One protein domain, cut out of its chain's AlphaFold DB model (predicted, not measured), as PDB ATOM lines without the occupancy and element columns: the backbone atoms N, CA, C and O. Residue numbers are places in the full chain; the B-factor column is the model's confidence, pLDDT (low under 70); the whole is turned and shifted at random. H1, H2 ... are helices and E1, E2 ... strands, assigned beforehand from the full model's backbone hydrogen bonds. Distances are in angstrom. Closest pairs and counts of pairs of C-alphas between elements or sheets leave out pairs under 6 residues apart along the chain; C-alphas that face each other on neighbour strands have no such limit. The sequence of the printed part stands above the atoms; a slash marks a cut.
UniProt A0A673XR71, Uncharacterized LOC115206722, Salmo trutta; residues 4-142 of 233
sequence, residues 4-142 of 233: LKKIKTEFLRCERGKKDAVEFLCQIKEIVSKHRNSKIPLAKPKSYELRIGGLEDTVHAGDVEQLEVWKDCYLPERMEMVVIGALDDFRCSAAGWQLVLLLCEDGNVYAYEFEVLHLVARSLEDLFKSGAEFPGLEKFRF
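Overview. This is residues 4 to 142 of the 233 residues of the protein "Uncharacterized LOC115206722" of Salmo trutta (UniProt A0A673XR71). A strongly twisted sheet of seven strands runs through the model, with the helical hairpin H1 and H2 packed along one side of it, H2 next to the sheet over E3 and H1 outside H2. H3 packs on one face of the sheet, running across the strands, while H4 sits on the side of the opposite face, beside the strands and over none of them, and also packs on H1. The printed part has 139 residues with four named helices and seven named strands, in the order H1 H2 E1 E2 H3 E3 E4 E5 E6 H4 E7; the class is mixed, helices and strands. The sheet's order is E1 E2 E3 E4 E5 E6 E7, all antiparallel. The whole is compact, with a radius of gyration of the C-alphas of 13.5 A and spans of 33 by 33 by 29 A.

Along the chain. H1, residues 4 to 16, begins with C-alpha 4 at (-9.989, 83.306, 200.301) and is 18.4 A long. H2, residues 21 to 34, is 20.0 A long. E1, residues 39 to 41, and E2, residues 49 to 52, form a hairpin. H3, residues 64 to 72, is 12.9 A long. E3, residues 81 to 87, is 17.5 A long and begins with C-alpha 81 at (-2.022, 97.774, 183.741). E4, residues 99 to 104, E5, residues 109 to 113, and E6, residues 116 to 121, follow; H4 is residues 124 to 130. E7, residues 138 to 141, ends with C-alpha 141 at (5.366, 89.736, 171.402).

Arrangement. E3 E4 E5 E6 make a meander, each strand the antiparallel neighbour of the one before. N 84 and O 101, 2.9 A, join E3 to E4 within hydrogen-bond range, N 102 and O 110, 2.8 A, E4 to E5, and N 111 and O 118, 2.8 A, E5 to E6. The edge strands are E1, with N 40 and O 50 at 2.8 A to E2, and E7, with N 117 and O 140 at 2.8 A to E6. E2 pairs with E3 at N 51 and O 86, 2.9 A. H2 is on the sheet at a height of 9.0 A, over E3 and along the strands, at 26 degrees on the local plane; the closest C-alphas of H2 and E3 are those of Val 32 and Ile 84, 6.1 A. H1 touches H2 with residues 10 to 15 alone, at a shallow tilt of 11 degrees, opposite ways, the closest C-alphas being those of Cys 14 and Phe 24, 6.6 A. H1 only grazes the sheet, with residues 4 to 8. H4 touches H1 at a steep tilt of 51 degrees, the closest C-alphas being those of Leu 12 and Leu 124, 6.5 A. H4 is on the sheet at a height of 6.2 A, over none of its strands. H3, on the opposite face, has a height of 9.3 A and runs across the strands, at 67 degrees to E5 on the local plane. H3 and H4 are apart. In H1, H2, H3 and H4 every O i to N i+4 pair is within hydrogen-bond range.

Size, cuts and confidence. The two C-alphas farthest apart are those of Lys 19 and Arg 91, 36.8 A. The printed part has no cut. The links E2 to H3 and E3 to E4 are long, 11 residues each. The mean pLDDT of the printed part is 96.0, and no printed residue is under 70.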
ATOM      1  N   LEU A   4     -10.088  83.315 201.768       91.31
ATOM      2  CA  LEU A   4      -9.989  83.306 200.301       91.31
ATOM      3  C   LEU A   4     -11.276  83.740 199.599       91.31
ATOM      4  O   LEU A   4     -11.235  84.479 198.619       91.31
ATOM      5  N   LYS A   5     -12.435  83.293 200.099       93.00
ATOM      6  CA  LYS A   5     -13.728  83.677 199.522       93.00
ATOM      7  C   LYS A   5     -13.937  85.185 199.651       93.00
ATOM      8  O   LYS A   5     -14.449  85.800 198.721       93.00
ATOM      9  N   LYS A   6     -13.514  85.779 200.774       95.00
ATOM     10  CA  LYS A   6     -13.554  87.231 200.989       95.00
ATOM     11  C   LYS A   6     -12.651  87.966 199.995       95.00
ATOM     12  O   LYS A   6     -13.140  88.884 199.351       95.00
ATOM     13  N   ILE A   7     -11.405  87.519 199.820       95.88
ATOM     14  CA  ILE A   7     -10.447  88.128 198.880       95.88
ATOM     15  C   ILE A   7     -11.016  88.114 197.458       95.88
ATOM     16  O   ILE A   7     -11.203  89.175 196.868       95.88
ATOM     17  N   LYS A   8     -11.406  86.932 196.949       96.69
ATOM     18  CA  LYS A   8     -12.032  86.796 195.621       96.69
ATOM     19  C   LYS A   8     -13.256  87.707 195.473       96.69
ATOM     20  O   LYS A   8     -13.430  88.349 194.448       96.69
ATOM     21  N   THR A   9     -14.100  87.801 196.502       96.75
ATOM     22  CA  THR A   9     -15.302  88.651 196.458       96.75
ATOM     23  C   THR A   9     -14.965  90.141 196.359       96.75
ATOM     24  O   THR A   9     -15.682  90.860 195.669       96.75
ATOM     25  N   GLU A  10     -13.907  90.614 197.026       97.19
ATOM     26  CA  GLU A  10     -13.488  92.020 196.954       97.19
ATOM     27  C   GLU A  10     -13.018  92.391 195.541       97.19
ATOM     28  O   GLU A  10     -13.552  93.347 194.977       97.19
ATOM     29  N   PHE A  11     -12.136  91.584 194.939       97.12
ATOM     30  CA  PHE A  11     -11.704  91.743 193.543       97.12
ATOM     31  C   PHE A  11     -12.893  91.768 192.571       97.12
ATOM     32  O   PHE A  11     -13.066  92.716 191.810       97.12
ATOM     33  N   LEU A  12     -13.779  90.770 192.654       97.19
ATOM     34  CA  LEU A  12     -14.926  90.657 191.747       97.19
ATOM     35  C   LEU A  12     -15.960  91.775 191.929       97.19
ATOM     36  O   LEU A  12     -16.698  92.109 191.006       97.19
ATOM     37  N   ARG A  13     -16.082  92.328 193.141       95.94
ATOM     38  CA  ARG A  13     -16.959  93.478 193.391       95.94
ATOM     39  C   ARG A  13     -16.390  94.743 192.755       95.94
ATOM     40  O   ARG A  13     -17.178  95.523 192.235       95.94
ATOM     41  N   CYS A  14     -15.072  94.925 192.812       94.12
ATOM     42  CA  CYS A  14     -14.386  96.033 192.154       94.12
ATOM     43  C   CYS A  14     -14.582  95.964 190.631       94.12
ATOM     44  O   CYS A  14     -15.101  96.908 190.047       94.12
ATOM     45  N   GLU A  15     -14.329  94.804 190.015       93.31
ATOM     46  CA  GLU A  15     -14.517  94.595 188.569       93.31
ATOM     47  C   GLU A  15     -15.955  94.859 188.103       93.31
ATOM     48  O   GLU A  15     -16.171  95.614 187.161       93.31
ATOM     49  N   ARG A  16     -16.968  94.310 188.791       93.31
ATOM     50  CA  ARG A  16     -18.381  94.570 188.447       93.31
ATOM     51  C   ARG A  16     -18.811  96.020 188.664       93.31
ATOM     52  O   ARG A  16     -19.815  96.445 188.101       93.31
ATOM     53  N   GLY A  17     -18.114  96.739 189.539       88.50
ATOM     54  CA  GLY A  17     -18.366  98.142 189.838       88.50
ATOM     55  C   GLY A  17     -17.631  99.106 188.911       88.50
ATOM     56  O   GLY A  17     -17.804 100.312 189.090       88.50
ATOM     57  N   LYS A  18     -16.827  98.609 187.958       89.44
ATOM     58  CA  LYS A  18     -15.999  99.454 187.098       89.44
ATOM     59  C   LYS A  18     -16.861 100.401 186.263       89.44
ATOM     60  O   LYS A  18     -17.795  99.984 185.577       89.44
ATOM     61  N   LYS A  19     -16.546 101.688 186.355       87.50
ATOM     62  CA  LYS A  19     -17.135 102.765 185.543       87.50
ATOM     63  C   LYS A  19     -16.058 103.548 184.810       87.50
ATOM     64  O   LYS A  19     -16.282 103.979 183.689       87.50
ATOM     65  N   ASP A  20     -14.921 103.697 185.475       93.44
ATOM     66  CA  ASP A  20     -13.733 104.392 185.021       93.44
ATOM     67  C   ASP A  20     -12.513 103.479 185.219       93.44
ATOM     68  O   ASP A  20     -12.425 102.773 186.229       93.44
ATOM     69  N   ALA A  21     -11.608 103.471 184.241       92.69
ATOM     70  CA  ALA A  21     -10.416 102.625 184.231       92.69
ATOM     71  C   ALA A  21      -9.433 102.990 185.353       92.69
ATOM     72  O   ALA A  21      -8.924 102.108 186.051       92.69
ATOM     73  N   VAL A  22      -9.210 104.288 185.574       92.81
ATOM     74  CA  VAL A  22      -8.249 104.791 186.564       92.81
ATOM     75  C   VAL A  22      -8.729 104.469 187.973       92.81
ATOM     76  O   VAL A  22      -7.958 103.954 188.786       92.81
ATOM     77  N   GLU A  23     -10.008 104.716 188.266       94.88
ATOM     78  CA  GLU A  23     -10.598 104.373 189.561       94.88
ATOM     79  C   GLU A  23     -10.561 102.857 189.801       94.88
ATOM     80  O   GLU A  23     -10.170 102.406 190.882       94.88
ATOM     81  N   PHE A  24     -10.914 102.063 188.786       96.12
ATOM     82  CA  PHE A  24     -10.884 100.604 188.850       96.12
ATOM     83  C   PHE A  24      -9.488 100.078 189.205       96.12
ATOM     84  O   PHE A  24      -9.331  99.350 190.188       96.12
ATOM     85  N   LEU A  25      -8.459 100.483 188.461       97.44
ATOM     86  CA  LEU A  25      -7.092 100.027 188.702       97.44
ATOM     87  C   LEU A  25      -6.531 100.543 190.037       97.44
ATOM     88  O   LEU A  25      -5.810  99.806 190.718       97.44
ATOM     89  N   CYS A  26      -6.891 101.757 190.470       97.12
ATOM     90  CA  CYS A  26      -6.541 102.264 191.801       97.12
ATOM     91  C   CYS A  26      -7.123 101.386 192.918       97.12
ATOM     92  O   CYS A  26      -6.389 100.955 193.809       97.12
ATOM     93  N   GLN A  27      -8.415 101.050 192.846       97.56
ATOM     94  CA  GLN A  27      -9.055 100.158 193.818       97.56
ATOM     95  C   GLN A  27      -8.423  98.757 193.810       97.56
ATOM     96  O   GLN A  27      -8.250  98.145 194.866       97.56
ATOM     97  N   ILE A  28      -8.028  98.246 192.641       98.19
ATOM     98  CA  ILE A  28      -7.307  96.972 192.546       98.19
ATOM     99  C   ILE A  28      -5.965  97.043 193.278       98.19
ATOM    100  O   ILE A  28      -5.671  96.137 194.059       98.19
ATOM    101  N   LYS A  29      -5.180  98.117 193.110       98.06
ATOM    102  CA  LYS A  29      -3.913  98.305 193.847       98.06
ATOM    103  C   LYS A  29      -4.128  98.286 195.364       98.06
ATOM    104  O   LYS A  29      -3.351  97.657 196.085       98.06
ATOM    105  N   GLU A  30      -5.197  98.910 195.859       98.25
ATOM    106  CA  GLU A  30      -5.551  98.871 197.286       98.25
ATOM    107  C   GLU A  30      -5.877  97.450 197.764       98.25
ATOM    108  O   GLU A  30      -5.412  97.027 198.826       98.25
ATOM    109  N   ILE A  31      -6.643  96.686 196.976       98.12
ATOM    110  CA  ILE A  31      -6.984  95.289 197.284       98.12
ATOM    111  C   ILE A  31      -5.721  94.414 197.286       98.12
ATOM    112  O   ILE A  31      -5.542  93.609 198.204       98.12
ATOM    113  N   VAL A  32      -4.837  94.586 196.299       98.38
ATOM    114  CA  VAL A  32      -3.551  93.877 196.202       98.38
ATOM    115  C   VAL A  32      -2.686  94.166 197.428       98.38
ATOM    116  O   VAL A  32      -2.228  93.232 198.080       98.38
ATOM    117  N   SER A  33      -2.537  95.439 197.804       98.12
ATOM    118  CA  SER A  33      -1.782  95.848 198.996       98.12
ATOM    119  C   SER A  33      -2.372  95.257 200.281       98.12
ATOM    120  O   SER A  33      -1.666  94.657 201.094       98.12
ATOM    121  N   LYS A  34      -3.699  95.330 200.434       98.19
ATOM    122  CA  LYS A  34      -4.422  94.815 201.604       98.19
ATOM    123  C   LYS A  34      -4.278  93.305 201.792       98.19
ATOM    124  O   LYS A  34      -4.251  92.838 202.931       98.19
ATOM    125  N   HIS A  35      -4.228  92.540 200.701       97.94
ATOM    126  CA  HIS A  35      -4.159  91.074 200.736       97.94
ATOM    127  C   HIS A  35      -2.799  90.527 200.301       97.94
ATOM    128  O   HIS A  35      -2.697  89.338 199.992       97.94
ATOM    129  N   ARG A  36      -1.757  91.365 200.307       97.94
ATOM    130  CA  ARG A  36      -0.383  91.009 199.940       97.94
ATOM    131  C   ARG A  36       0.061  89.701 200.601       97.94
ATOM    132  O   ARG A  36      -0.202  89.464 201.780       97.94
ATOM    133  N   ASN A  37       0.735  88.849 199.835       97.31
ATOM    134  CA  ASN A  37       1.182  87.495 200.186       97.31
ATOM    135  C   ASN A  37       0.077  86.456 200.439       97.31
ATOM    136  O   ASN A  37       0.389  85.287 200.685       97.31
ATOM    137  N   SER A  38      -1.203  86.825 200.344       97.75
ATOM    138  CA  SER A  38      -2.276  85.830 200.335       97.75
ATOM    139  C   SER A  38      -2.169  84.972 199.082       97.75
ATOM    140  O   SER A  38      -1.908  85.481 197.993       97.75
ATOM    141  N   LYS A  39      -2.407  83.670 199.229       97.31
ATOM    142  CA  LYS A  39      -2.344  82.715 198.126       97.31
ATOM    143  C   LYS A  39      -3.736  82.271 197.713       97.31
ATOM    144  O   LYS A  39      -4.568  81.931 198.558       97.31
ATOM    145  N   ILE A  40      -3.994  82.296 196.411       97.19
ATOM    146  CA  ILE A  40      -5.249  81.863 195.808       97.19
ATOM    147  C   ILE A  40      -4.964  80.667 194.896       97.19
ATOM    148  O   ILE A  40      -4.391  80.859 193.825       97.19
ATOM    149  N   PRO A  41      -5.401  79.447 195.256       96.56
ATOM    150  CA  PRO A  41      -5.334  78.303 194.362       96.56
ATOM    151  C   PRO A  41      -6.099  78.582 193.074       96.56
ATOM    152  O   PRO A  41      -7.254  79.041 193.110       96.56
ATOM    153  N   LEU A  42      -5.458  78.276 191.951       96.00
ATOM    154  CA  LEU A  42      -6.059  78.372 190.632       96.00
ATOM    155  C   LEU A  42      -6.494  76.986 190.148       96.00
ATOM    156  O   LEU A  42      -5.887  75.966 190.474       96.00
ATOM    157  N   ALA A  43      -7.568  76.938 189.357       95.81
ATOM    158  CA  ALA A  43      -7.996  75.691 188.721       95.81
ATOM    159  C   ALA A  43      -7.020  75.259 187.610       95.81
ATOM    160  O   ALA A  43      -6.800  74.062 187.397       95.81
ATOM    161  N   LYS A  44      -6.407  76.245 186.949       94.81
ATOM    162  CA  LYS A  44      -5.324  76.106 185.981       94.81
ATOM    163  C   LYS A  44      -4.276  77.210 186.202       94.81
ATOM    164  O   LYS A  44      -4.663  78.320 186.564       94.81
ATOM    165  N   PRO A  45      -2.989  76.930 185.973       93.69
ATOM    166  CA  PRO A  45      -2.416  75.589 185.899       93.69
ATOM    167  C   PRO A  45      -2.606  74.866 187.247       93.69
ATOM    168  O   PRO A  45      -2.549  75.482 188.311       93.69
ATOM    169  N   LYS A  46      -2.906  73.559 187.212       91.44
ATOM    170  CA  LYS A  46      -3.184  72.790 188.439       91.44
ATOM    171  C   LYS A  46      -1.986  72.844 189.387       91.44
ATOM    172  O   LYS A  46      -0.846  72.807 188.936       91.44
ATOM    173  N   SER A  47      -2.272  72.852 190.687       91.06
ATOM    174  CA  SER A  47      -1.280  72.862 191.775       91.06
ATOM    175  C   SER A  47      -0.499  74.165 191.950       91.06
ATOM    176  O   SER A  47       0.321  74.233 192.860       91.06
ATOM    177  N   TYR A  48      -0.770  75.193 191.143       95.50
ATOM    178  CA  TYR A  48      -0.215  76.520 191.367       95.50
ATOM    179  C   TYR A  48      -1.202  77.427 192.098       95.50
ATOM    180  O   TYR A  48      -2.429  77.309 191.992       95.50
ATOM    181  N   GLU A  49      -0.633  78.365 192.843       97.00
ATOM    182  CA  GLU A  49      -1.360  79.391 193.567       97.00
ATOM    183  C   GLU A  49      -0.907  80.755 193.059       97.00
ATOM    184  O   GLU A  49       0.288  81.009 192.920       97.00
ATOM    185  N   LEU A  50      -1.862  81.648 192.818       98.19
ATOM    186  CA  LEU A  50      -1.566  83.060 192.638       98.19
ATOM    187  C   LEU A  50      -1.212  83.649 194.004       98.19
ATOM    188  O   LEU A  50      -2.080  83.737 194.880       98.19
ATOM    189  N   ARG A  51       0.040  84.067 194.187       98.38
ATOM    190  CA  ARG A  51       0.434  84.901 195.323       98.38
ATOM    191  C   ARG A  51       0.101  86.350 194.994       98.38
ATOM    192  O   ARG A  51       0.679  86.919 194.076       98.38
ATOM    193  N   ILE A  52      -0.818  86.935 195.756       98.69
ATOM    194  CA  ILE A  52      -1.210  88.338 195.601       98.69
ATOM    195  C   ILE A  52      -0.038  89.244 195.981       98.69
ATOM    196  O   ILE A  52       0.547  89.089 197.057       98.69
ATOM    197  N   GLY A  53       0.275  90.202 195.117       98.38
ATOM    198  CA  GLY A  53       1.364  91.154 195.307       98.38
ATOM    199  C   GLY A  53       1.430  92.166 194.167       98.38
ATOM    200  O   GLY A  53       0.901  91.913 193.088       98.38
ATOM    201  N   GLY A  54       2.027  93.325 194.435       98.19
ATOM    202  CA  GLY A  54       2.298  94.346 193.420       98.19
ATOM    203  C   GLY A  54       3.622  94.093 192.696       98.19
ATOM    204  O   GLY A  54       4.243  93.051 192.876       98.19
ATOM    205  N   LEU A  55       4.090  95.071 191.913       97.88
ATOM    206  CA  LEU A  55       5.370  94.994 191.189       97.88
ATOM    207  C   LEU A  55       6.554  94.678 192.124       97.88
ATOM    208  O   LEU A  55       7.337  93.773 191.845       97.88
ATOM    209  N   GLU A  56       6.600  95.338 193.284       97.75
ATOM    210  CA  GLU A  56       7.616  95.144 194.336       97.75
ATOM    211  C   GLU A  56       7.643  93.732 194.942       97.75
ATOM    212  O   GLU A  56       8.553  93.382 195.692       97.75
ATOM    213  N   ASP A  57       6.636  92.910 194.643       97.81
ATOM    214  CA  ASP A  57       6.505  91.534 195.126       97.81
ATOM    215  C   ASP A  57       6.936  90.494 194.091       97.81
ATOM    216  O   ASP A  57       6.681  89.292 194.272       97.81
ATOM    217  N   THR A  58       7.552  90.958 193.006       97.25
ATOM    218  CA  THR A  58       7.986  90.147 191.872       97.25
ATOM    219  C   THR A  58       9.498  90.222 191.659       97.25
ATOM    220  O   THR A  58      10.205  90.971 192.330       97.25
ATOM    221  N   VAL A  59      10.007  89.453 190.697       95.62
ATOM    222  CA  VAL A  59      11.392  89.508 190.216       95.62
ATOM    223  C   VAL A  59      11.736  90.861 189.573       95.62
ATOM    224  O   VAL A  59      12.911  91.181 189.441       95.62
ATOM    225  N   HIS A  60      10.724  91.672 189.241       96.25
ATOM    226  CA  HIS A  60      10.843  93.023 188.684       96.25
ATOM    227  C   HIS A  60      10.689  94.125 189.752       96.25
ATOM    228  O   HIS A  60      10.280  95.244 189.449       96.25
ATOM    229  N   ALA A  61      10.959  93.827 191.027       97.06
ATOM    230  CA  ALA A  61      10.911  94.833 192.089       97.06
ATOM    231  C   ALA A  61      11.863  96.010 191.793       97.06
ATOM    232  O   ALA A  61      13.017  95.801 191.418       97.06
ATOM    233  N   GLY A  62      11.377  97.243 191.962       94.88
ATOM    234  CA  GLY A  62      12.095  98.471 191.603       94.88
ATOM    235  C   GLY A  62      12.159  98.796 190.103       94.88
ATOM    236  O   GLY A  62      12.591  99.892 189.754       94.88
ATOM    237  N   ASP A  63      11.705  97.901 189.222       95.19
ATOM    238  CA  ASP A  63      11.744  98.087 187.768       95.19
ATOM    239  C   ASP A  63      10.438  98.710 187.255       95.19
ATOM    240  O   ASP A  63       9.570  98.065 186.663       95.19
ATOM    241  N   VAL A  64      10.264  99.999 187.558       94.69
ATOM    242  CA  VAL A  64       9.080 100.764 187.135       94.69
ATOM    243  C   VAL A  64       9.024 100.903 185.609       94.69
ATOM    244  O   VAL A  64       7.934 100.949 185.043       94.69
ATOM    245  N   GLU A  65      10.180 100.917 184.943       96.62
ATOM    246  CA  GLU A  65      10.285 100.989 183.483       96.62
ATOM    247  C   GLU A  65       9.695  99.743 182.823       96.62
ATOM    248  O   GLU A  65       8.934  99.862 181.865       96.62
ATOM    249  N   GLN A  66       9.933  98.555 183.383       96.12
ATOM    250  CA  GLN A  66       9.327  97.322 182.886       96.12
ATOM    251  C   GLN A  66       7.792  97.362 182.907       96.12
ATOM    252  O   GLN A  66       7.151  96.826 181.997       96.12
ATOM    253  N   LEU A  67       7.193  98.001 183.919       97.06
ATOM    254  CA  LEU A  67       5.744  98.178 183.968       97.06
ATOM    255  C   LEU A  67       5.249  99.113 182.860       97.06
ATOM    256  O   LEU A  67       4.213  98.824 182.272       97.06
ATOM    257  N   GLU A  68       5.970 100.189 182.551       97.62
ATOM    258  CA  GLU A  68       5.624 101.063 181.420       97.62
ATOM    259  C   GLU A  68       5.784 100.336 180.077       97.62
ATOM    260  O   GLU A  68       4.885 100.381 179.242       97.62
ATOM    261  N   VAL A  69       6.834  99.526 179.920       96.94
ATOM    262  CA  VAL A  69       7.032  98.674 178.736       96.94
ATOM    263  C   VAL A  69       5.864  97.702 178.520       96.94
ATOM    264  O   VAL A  69       5.426  97.510 177.385       96.94
ATOM    265  N   TRP A  70       5.316  97.099 179.581       97.81
ATOM    266  CA  TRP A  70       4.133  96.232 179.460       97.81
ATOM    267  C   TRP A  70       2.881  96.979 178.988       97.81
ATOM    268  O   TRP A  70       2.052  96.380 178.304       97.81
ATOM    269  N   LYS A  71       2.749  98.265 179.331       97.56
ATOM    270  CA  LYS A  71       1.621  99.104 178.910       97.56
ATOM    271  C   LYS A  71       1.737  99.547 177.456       97.56
ATOM    272  O   LYS A  71       0.709  99.635 176.794       97.56
ATOM    273  N   ASP A  72       2.956  99.807 176.984       96.69
ATOM    274  CA  ASP A  72       3.200 100.500 175.712       96.69
ATOM    275  C   ASP A  72       3.560  99.584 174.541       96.69
ATOM    276  O   ASP A  72       3.247  99.902 173.399       96.69
ATOM    277  N   CYS A  73       4.254  98.470 174.789       96.25
ATOM    278  CA  CYS A  73       5.024  97.804 173.729       96.25
ATOM    279  C   CYS A  73       4.509  96.416 173.326       96.25
ATOM    280  O   CYS A  73       5.229  95.677 172.656       96.25
ATOM    281  N   TYR A  74       3.313  96.023 173.768       96.75
ATOM    282  CA  TYR A  74       2.764  94.686 173.493       96.75
ATOM    283  C   TYR A  74       1.412  94.727 172.791       96.75
ATOM    284  O   TYR A  74       1.146  93.899 171.924       96.75
ATOM    285  N   LEU A  75       0.541  95.650 173.187       96.25
ATOM    286  CA  LEU A  75      -0.803  95.765 172.632       96.25
ATOM    287  C   LEU A  75      -0.845  96.875 171.566       96.25
ATOM    288  O   LEU A  75       0.008  97.760 171.598       96.25
ATOM    289  N   PRO A  76      -1.812  96.839 170.623       93.38
ATOM    290  CA  PRO A  76      -1.933  97.844 169.556       93.38
ATOM    291  C   PRO A  76      -2.058  99.287 170.050       93.38
ATOM    292  O   PRO A  76      -1.624 100.216 169.378       93.38
ATOM    293  N   GLU A  77      -2.654  99.473 171.224       93.81
ATOM    294  CA  GLU A  77      -2.762 100.760 171.900       93.81
ATOM    295  C   GLU A  77      -2.172 100.634 173.304       93.81
ATOM    296  O   GLU A  77      -2.179  99.545 173.894       93.81
ATOM    297  N   ARG A  78      -1.690 101.755 173.855       95.44
ATOM    298  CA  ARG A  78      -1.271 101.809 175.257       95.44
ATOM    299  C   ARG A  78      -2.460 101.480 176.152       95.44
ATOM    300  O   ARG A  78      -3.489 102.145 176.069       95.44
ATOM    301  N   MET A  79      -2.272 100.541 177.074       96.88
ATOM    302  CA  MET A  79      -3.296 100.160 178.050       96.88
ATOM    303  C   MET A  79      -2.753 100.277 179.468       96.88
ATOM    304  O   MET A  79      -1.667  99.773 179.758       96.88
ATOM    305  N   GLU A  80      -3.503 100.884 180.393       97.75
ATOM    306  CA  GLU A  80      -3.080 100.882 181.792       97.75
ATOM    307  C   GLU A  80      -3.193  99.479 182.400       97.75
ATOM    308  O   GLU A  80      -4.186  98.762 182.251       97.75
ATOM    309  N   MET A  81      -2.146  99.092 183.129       98.12
ATOM    310  CA  MET A  81      -2.022  97.774 183.741       98.12
ATOM    311  C   MET A  81      -1.510  97.869 185.174       98.12
ATOM    312  O   MET A  81      -0.754  98.774 185.543       98.12
ATOM    313  N   VAL A  82      -1.903  96.897 185.994       98.31
ATOM    314  CA  VAL A  82      -1.413  96.738 187.366       98.31
ATOM    315  C   VAL A  82      -1.022  95.294 187.630       98.31
ATOM    316  O   VAL A  82      -1.745  94.368 187.271       98.31
ATOM    317  N   VAL A  83       0.104  95.091 188.308       98.69
ATOM    318  CA  VAL A  83       0.493  93.762 188.792       98.69
ATOM    319  C   VAL A  83      -0.451  93.352 189.921       98.69
ATOM    320  O   VAL A  83      -0.621  94.092 190.893       98.69
ATOM    321  N   ILE A  84      -1.073  92.181 189.783       98.56
ATOM    322  CA  ILE A  84      -1.983  91.613 190.793       98.56
ATOM    323  C   ILE A  84      -1.368  90.438 191.558       98.56
ATOM    324  O   ILE A  84      -1.908  90.012 192.585       98.56
ATOM    325  N   GLY A  85      -0.247  89.911 191.072       98.38
ATOM    326  CA  GLY A  85       0.520  88.880 191.748       98.38
ATOM    327  C   GLY A  85       1.396  88.090 190.794       98.38
ATOM    328  O   GLY A  85       1.617  88.487 189.652       98.38
ATOM    329  N   ALA A  86       1.866  86.939 191.260       98.19
ATOM    330  CA  ALA A  86       2.624  86.012 190.437       98.19
ATOM    331  C   ALA A  86       2.354  84.549 190.802       98.19
ATOM    332  O   ALA A  86       1.916  84.243 191.918       98.19
ATOM    333  N   LEU A  87       2.641  83.648 189.860       97.75
ATOM    334  CA  LEU A  87       2.850  82.233 190.157       97.75
ATOM    335  C   LEU A  87       4.348  82.001 190.349       97.75
ATOM    336  O   LEU A  87       5.128  82.175 189.413       97.75
ATOM    337  N   ASP A  88       4.732  81.624 191.565       96.75
ATOM    338  CA  ASP A  88       6.117  81.299 191.909       96.75
ATOM    339  C   ASP A  88       6.470  79.861 191.490       96.75
ATOM    340  O   ASP A  88       5.588  79.001 191.390       96.75
ATOM    341  N   ASP A  89       7.763  79.602 191.269       95.19
ATOM    342  CA  ASP A  89       8.316  78.303 190.852       95.19
ATOM    343  C   ASP A  89       7.645  77.716 189.591       95.19
ATOM    344  O   ASP A  89       7.606  76.497 189.375       95.19
ATOM    345  N   PHE A  90       7.099  78.590 188.744       93.88
ATOM    346  CA  PHE A  90       6.410  78.222 187.524       93.88
ATOM    347  C   PHE A  90       7.422  77.793 186.462       93.88
ATOM    348  O   PHE A  90       8.374  78.503 186.144       93.88
ATOM    349  N   ARG A  91       7.228  76.594 185.906       89.56
ATOM    350  CA  ARG A  91       8.123  76.011 184.895       89.56
ATOM    351  C   ARG A  91       7.911  76.680 183.535       89.56
ATOM    352  O   ARG A  91       7.281  76.106 182.652       89.56
ATOM    353  N   CYS A  92       8.442  77.886 183.396       86.19
ATOM    354  CA  CYS A  92       8.425  78.699 182.188       86.19
ATOM    355  C   CYS A  92       9.799  79.338 181.942       86.19
ATOM    356  O   CYS A  92      10.742  79.139 182.713       86.19
ATOM    357  N   SER A  93       9.900  80.112 180.864       87.75
ATOM    358  CA  SER A  93      11.121  80.839 180.495       87.75
ATOM    359  C   SER A  93      11.259  82.189 181.211       87.75
ATOM    360  O   SER A  93      12.226  82.909 180.973       87.75
ATOM    361  N   ALA A  94      10.308  82.555 182.079       88.31
ATOM    362  CA  ALA A  94      10.345  83.818 182.807       88.31
ATOM    363  C   ALA A  94      11.497  83.862 183.825       88.31
ATOM    364  O   ALA A  94      11.877  82.849 184.429       88.31
ATOM    365  N   ALA A  95      12.027  85.067 184.043       86.12
ATOM    366  CA  ALA A  95      13.061  85.319 185.036       86.12
ATOM    367  C   ALA A  95      12.610  84.847 186.428       86.12
ATOM    368  O   ALA A  95      11.449  84.985 186.813       86.12
ATOM    369  N   GLY A  96      13.528  84.239 187.183       90.00
ATOM    370  CA  GLY A  96      13.235  83.736 188.528       90.00
ATOM    371  C   GLY A  96      12.155  82.648 188.596       90.00
ATOM    372  O   GLY A  96      11.662  82.384 189.689       90.00
ATOM    373  N   TRP A  97      11.771  82.042 187.462       94.19
ATOM    374  CA  TRP A  97      10.647  81.096 187.365       94.19
ATOM    375  C   TRP A  97       9.353  81.664 187.946       94.19
ATOM    376  O   TRP A  97       8.567  80.963 188.581       94.19
ATOM    377  N   GLN A  98       9.152  82.963 187.751       95.69
ATOM    378  CA  GLN A  98       8.001  83.666 188.268       95.69
ATOM    379  C   GLN A  98       7.169  84.208 187.115       95.69
ATOM    380  O   GLN A  98       7.596  85.095 186.381       95.69
ATOM    381  N   LEU A  99       5.957  83.675 186.970       97.31
ATOM    382  CA  LEU A  99       5.014  84.156 185.970       97.31
ATOM    383  C   LEU A  99       4.191  85.300 186.573       97.31
ATOM    384  O   LEU A  99       3.301  85.061 187.396       97.31
ATOM    385  N   VAL A 100       4.514  86.537 186.198       98.12
ATOM    386  CA  VAL A 100       3.856  87.750 186.710       98.12
ATOM    387  C   VAL A 100       2.502  87.935 186.039       98.12
ATOM    388  O   VAL A 100       2.416  87.876 184.815       98.12
ATOM    389  N   LEU A 101       1.455  88.162 186.837       98.62
ATOM    390  CA  LEU A 101       0.097  88.421 186.366       98.62
ATOM    391  C   LEU A 101      -0.244  89.905 186.466       98.62
ATOM    392  O   LEU A 101      -0.149  90.515 187.536       98.62
ATOM    393  N   LEU A 102      -0.721  90.446 185.351       98.69
ATOM    394  CA  LEU A 102      -1.160  91.821 185.199       98.69
ATOM    395  C   LEU A 102      -2.660  91.859 184.935       98.69
ATOM    396  O   LEU A 102      -3.176  91.070 184.150       98.69
ATOM    397  N   LEU A 103      -3.353  92.796 185.565       98.75
ATOM    398  CA  LEU A 103      -4.721  93.153 185.224       98.75
ATOM    399  C   LEU A 103      -4.699  94.441 184.406       98.75
ATOM    400  O   LEU A 103      -4.129  95.439 184.847       98.75
ATOM    401  N   CYS A 104      -5.332  94.400 183.245       98.19
ATOM    402  CA  CYS A 104      -5.481  95.524 182.336       98.19
ATOM    403  C   CYS A 104      -6.797  96.275 182.602       98.19
ATOM    404  O   CYS A 104      -7.745  95.719 183.170       98.19
ATOM    405  N   GLU A 105      -6.867  97.549 182.219       97.00
ATOM    406  CA  GLU A 105      -8.055  98.401 182.378       97.00
ATOM    407  C   GLU A 105      -9.328  97.852 181.707       97.00
ATOM    408  O   GLU A 105     -10.445  98.036 182.207       97.00
ATOM    409  N   ASP A 106      -9.170  97.094 180.623       95.56
ATOM    410  CA  ASP A 106     -10.258  96.393 179.936       95.56
ATOM    411  C   ASP A 106     -10.832  95.217 180.760       95.56
ATOM    412  O   ASP A 106     -11.954  94.764 180.510       95.56
ATOM    413  N   GLY A 107     -10.141  94.797 181.825       96.88
ATOM    414  CA  GLY A 107     -10.471  93.665 182.692       96.88
ATOM    415  C   GLY A 107      -9.782  92.356 182.301       96.88
ATOM    416  O   GLY A 107      -9.891  91.375 183.038       96.88
ATOM    417  N   ASN A 108      -9.054  92.326 181.185       98.31
ATOM    418  CA  ASN A 108      -8.262  91.171 180.794       98.31
ATOM    419  C   ASN A 108      -7.092  90.968 181.762       98.31
ATOM    420  O   ASN A 108      -6.509  91.913 182.299       98.31
ATOM    421  N   VAL A 109      -6.741  89.704 181.970       98.75
ATOM    422  CA  VAL A 109      -5.599  89.303 182.784       98.75
ATOM    423  C   VAL A 109      -4.534  88.737 181.869       98.75
ATOM    424  O   VAL A 109      -4.761  87.755 181.154       98.75
ATOM    425  N   TYR A 110      -3.356  89.334 181.951       98.69
ATOM    426  CA  TYR A 110      -2.189  88.953 181.188       98.69
ATOM    427  C   TYR A 110      -1.139  88.296 182.077       98.69
ATOM    428  O   TYR A 110      -1.067  88.566 183.274       98.69
ATOM    429  N   ALA A 111      -0.315  87.436 181.491       98.19
ATOM    430  CA  ALA A 111       0.869  86.885 182.124       98.19
ATOM    431  C   ALA A 111       2.110  87.195 181.291       98.19
ATOM    432  O   ALA A 111       2.093  87.004 180.077       98.19
ATOM    433  N   TYR A 112       3.179  87.643 181.937       97.88
ATOM    434  CA  TYR A 112       4.431  87.963 181.259       97.88
ATOM    435  C   TYR A 112       5.415  86.783 181.308       97.88
ATOM    436  O   TYR A 112       5.778  86.316 182.390       97.88
ATOM    437  N   GLU A 113       5.857  86.311 180.138       95.81
ATOM    438  CA  GLU A 113       6.921  85.315 179.964       95.81
ATOM    439  C   GLU A 113       7.900  85.799 178.886       95.81
ATOM    440  O   GLU A 113       7.551  85.789 177.714       95.81
ATOM    441  N   PHE A 114       9.128  86.175 179.269       91.94
ATOM    442  CA  PHE A 114      10.266  86.422 178.362       91.94
ATOM    443  C   PHE A 114       9.888  87.149 177.052       91.94
ATOM    444  O   PHE A 114       9.832  86.540 175.986       91.94
ATOM    445  N   GLU A 115       9.592  88.451 177.151       94.88
ATOM    446  CA  GLU A 115       9.186  89.302 176.010       94.88
ATOM    447  C   GLU A 115       7.888  88.870 175.301       94.88
ATOM    448  O   GLU A 115       7.608  89.279 174.171       94.88
ATOM    449  N   VAL A 116       7.059  88.068 175.970       97.00
ATOM    450  CA  VAL A 116       5.719  87.702 175.510       97.00
ATOM    451  C   VAL A 116       4.694  88.000 176.595       97.00
ATOM    452  O   VAL A 116       4.816  87.570 177.745       97.00
ATOM    453  N   LEU A 117       3.643  88.716 176.209       97.50
ATOM    454  CA  LEU A 117       2.453  88.926 177.013       97.50
ATOM    455  C   LEU A 117       1.385  87.908 176.590       97.50
ATOM    456  O   LEU A 117       0.984  87.830 175.430       97.50
ATOM    457  N   HIS A 118       0.929  87.093 177.531       98.19
ATOM    458  CA  HIS A 118      -0.071  86.053 177.313       98.19
ATOM    459  C   HIS A 118      -1.419  86.500 177.860       98.19
ATOM    460  O   HIS A 118      -1.517  86.747 179.056       98.19
ATOM    461  N   LEU A 119      -2.477  86.517 177.051       98.56
ATOM    462  CA  LEU A 119      -3.836  86.668 177.577       98.56
ATOM    463  C   LEU A 119      -4.243  85.371 178.289       98.56
ATOM    464  O   LEU A 119      -4.526  84.368 177.635       98.56
ATOM    465  N   VAL A 120      -4.260  85.362 179.622       98.38
ATOM    466  CA  VAL A 120      -4.492  84.140 180.416       98.38
ATOM    467  C   VAL A 120      -5.910  84.027 180.969       98.38
ATOM    468  O   VAL A 120      -6.353  82.922 181.282       98.38
ATOM    469  N   ALA A 121      -6.636  85.142 181.077       98.50
ATOM    470  CA  ALA A 121      -8.063  85.165 181.392       98.50
ATOM    471  C   ALA A 121      -8.708  86.456 180.868       98.50
ATOM    472  O   ALA A 121      -8.055  87.493 180.810       98.50
ATOM    473  N   ARG A 122     -10.001  86.411 180.526       98.25
ATOM    474  CA  ARG A 122     -10.745  87.582 180.020       98.25
ATOM    475  C   ARG A 122     -11.413  88.425 181.111       98.25
ATOM    476  O   ARG A 122     -12.096  89.402 180.826       98.25
ATOM    477  N   SER A 123     -11.272  87.996 182.361       98.19
ATOM    478  CA  SER A 123     -11.794  88.664 183.551       98.19
ATOM    479  C   SER A 123     -11.155  88.073 184.808       98.19
ATOM    480  O   SER A 123     -10.642  86.945 184.799       98.19
ATOM    481  N   LEU A 124     -11.254  88.784 185.932       98.19
ATOM    482  CA  LEU A 124     -10.934  88.231 187.251       98.19
ATOM    483  C   LEU A 124     -11.881  87.078 187.619       98.19
ATOM    484  O   LEU A 124     -11.488  86.146 188.327       98.19
ATOM    485  N   GLU A 125     -13.125  87.109 187.135       97.56
ATOM    486  CA  GLU A 125     -14.073  86.004 187.299       97.56
ATOM    487  C   GLU A 125     -13.577  84.718 186.632       97.56
ATOM    488  O   GLU A 125     -13.565  83.664 187.281       97.56
ATOM    489  N   ASP A 126     -13.104  84.812 185.391       97.88
ATOM    490  CA  ASP A 126     -12.516  83.686 184.667       97.88
ATOM    491  C   ASP A 126     -11.232  83.206 185.342       97.88
ATOM    492  O   ASP A 126     -11.089  82.006 185.587       97.88
ATOM    493  N   LEU A 127     -10.353  84.125 185.754       98.19
ATOM    494  CA  LEU A 127      -9.128  83.787 186.479       98.19
ATOM    495  C   LEU A 127      -9.428  82.965 187.742       98.19
ATOM    496  O   LEU A 127      -8.792  81.943 188.005       98.19
ATOM    497  N   PHE A 128     -10.417  83.374 188.543       97.25
ATOM    498  CA  PHE A 128     -10.709  82.709 189.814       97.25
ATOM    499  C   PHE A 128     -11.555  81.439 189.702       97.25
ATOM    500  O   PHE A 128     -11.558  80.660 190.670       97.25
ATOM    501  N   LYS A 129     -12.285  81.253 188.595       96.25
ATOM    502  CA  LYS A 129     -13.098  80.058 188.317       96.25
ATOM    503  C   LYS A 129     -12.342  79.023 187.487       96.25
ATOM    504  O   LYS A 129     -12.288  77.861 187.882       96.25
ATOM    505  N   SER A 130     -11.781  79.450 186.363       96.81
ATOM    506  CA  SER A 130     -11.150  78.603 185.344       96.81
ATOM    507  C   SER A 130      -9.629  78.539 185.494       96.81
ATOM    508  O   SER A 130      -9.023  77.545 185.092       96.81
ATOM    509  N   GLY A 131      -9.026  79.531 186.151       97.19
ATOM    510  CA  GLY A 131      -7.578  79.653 186.306       97.19
ATOM    511  C   GLY A 131      -6.945  80.568 185.261       97.19
ATOM    512  O   GLY A 131      -7.640  81.189 184.464       97.19
ATOM    513  N   ALA A 132      -5.618  80.634 185.283       97.12
ATOM    514  CA  ALA A 132      -4.813  81.253 184.241       97.12
ATOM    515  C   ALA A 132      -4.536  80.202 183.155       97.12
ATOM    516  O   ALA A 132      -3.860  79.201 183.415       97.12
ATOM    517  N   GLU A 133      -5.090  80.386 181.958       96.88
ATOM    518  CA  GLU A 133      -4.788  79.514 180.823       96.88
ATOM    519  C   GLU A 133      -3.342  79.754 180.384       96.88
ATOM    520  O   GLU A 133      -2.962  80.884 180.087       96.88
ATOM    521  N   PHE A 134      -2.522  78.703 180.370       93.75
ATOM    522  CA  PHE A 134      -1.125  78.811 179.969       93.75
ATOM    523  C   PHE A 134      -0.688  77.599 179.124       93.75
ATOM    524  O   PHE A 134      -0.855  76.466 179.591       93.75
ATOM    525  N   PRO A 135      -0.096  77.799 177.928       91.56
ATOM    526  CA  PRO A 135       0.135  79.089 177.258       91.56
ATOM    527  C   PRO A 135      -1.171  79.857 176.980       91.56
ATOM    528  O   PRO A 135      -2.207  79.227 176.787       91.56
ATOM    529  N   GLY A 136      -1.116  81.195 177.013       92.94
ATOM    530  CA  GLY A 136      -2.304  82.064 176.925       92.94
ATOM    531  C   GLY A 136      -3.181  81.847 175.687       92.94
ATOM    532  O   GLY A 136      -2.724  81.315 174.676       92.94
ATOM    533  N   LEU A 137      -4.435  82.302 175.781       95.56
ATOM    534  CA  LEU A 137      -5.445  82.290 174.713       95.56
ATOM    535  C   LEU A 137      -4.961  83.038 173.467       95.56
ATOM    536  O   LEU A 137      -5.191  82.601 172.342       95.56
ATOM    537  N   GLU A 138      -4.276  84.151 173.706       97.56
ATOM    538  CA  GLU A 138      -3.625  85.005 172.720       97.56
ATOM    539  C   GLU A 138      -2.227  85.354 173.244       97.56
ATOM    540  O   GLU A 138      -1.955  85.258 174.451       97.56
ATOM    541  N   LYS A 139      -1.324  85.699 172.328       96.81
ATOM    542  CA  LYS A 139       0.067  86.032 172.632       96.81
ATOM    543  C   LYS A 139       0.438  87.293 171.883       96.81
ATOM    544  O   LYS A 139       0.144  87.389 170.699       96.81
ATOM    545  N   PHE A 140       1.129  88.179 172.574       97.25
ATOM    546  CA  PHE A 140       1.613  89.437 172.036       97.25
ATOM    547  C   PHE A 140       3.108  89.493 172.298       97.25
ATOM    548  O   PHE A 140       3.532  89.355 173.450       97.25
ATOM    549  N   ARG A 141       3.917  89.603 171.247       96.31
ATOM    550  CA  ARG A 141       5.366  89.736 171.402       96.31
ATOM    551  C   ARG A 141       5.736  91.200 171.543       96.31
ATOM    552  O   ARG A 141       5.062  92.073 171.002       96.31
ATOM    553  N   PHE A 142       6.824  91.451 172.257       95.88
ATOM    554  CA  PHE A 142       7.388  92.787 172.353       95.88
ATOM    555  C   PHE A 142       7.595  93.395 170.957       95.88
ATOM    556  O   PHE A 142       8.226  92.784 170.093       95.88
TER     557      PHE A 142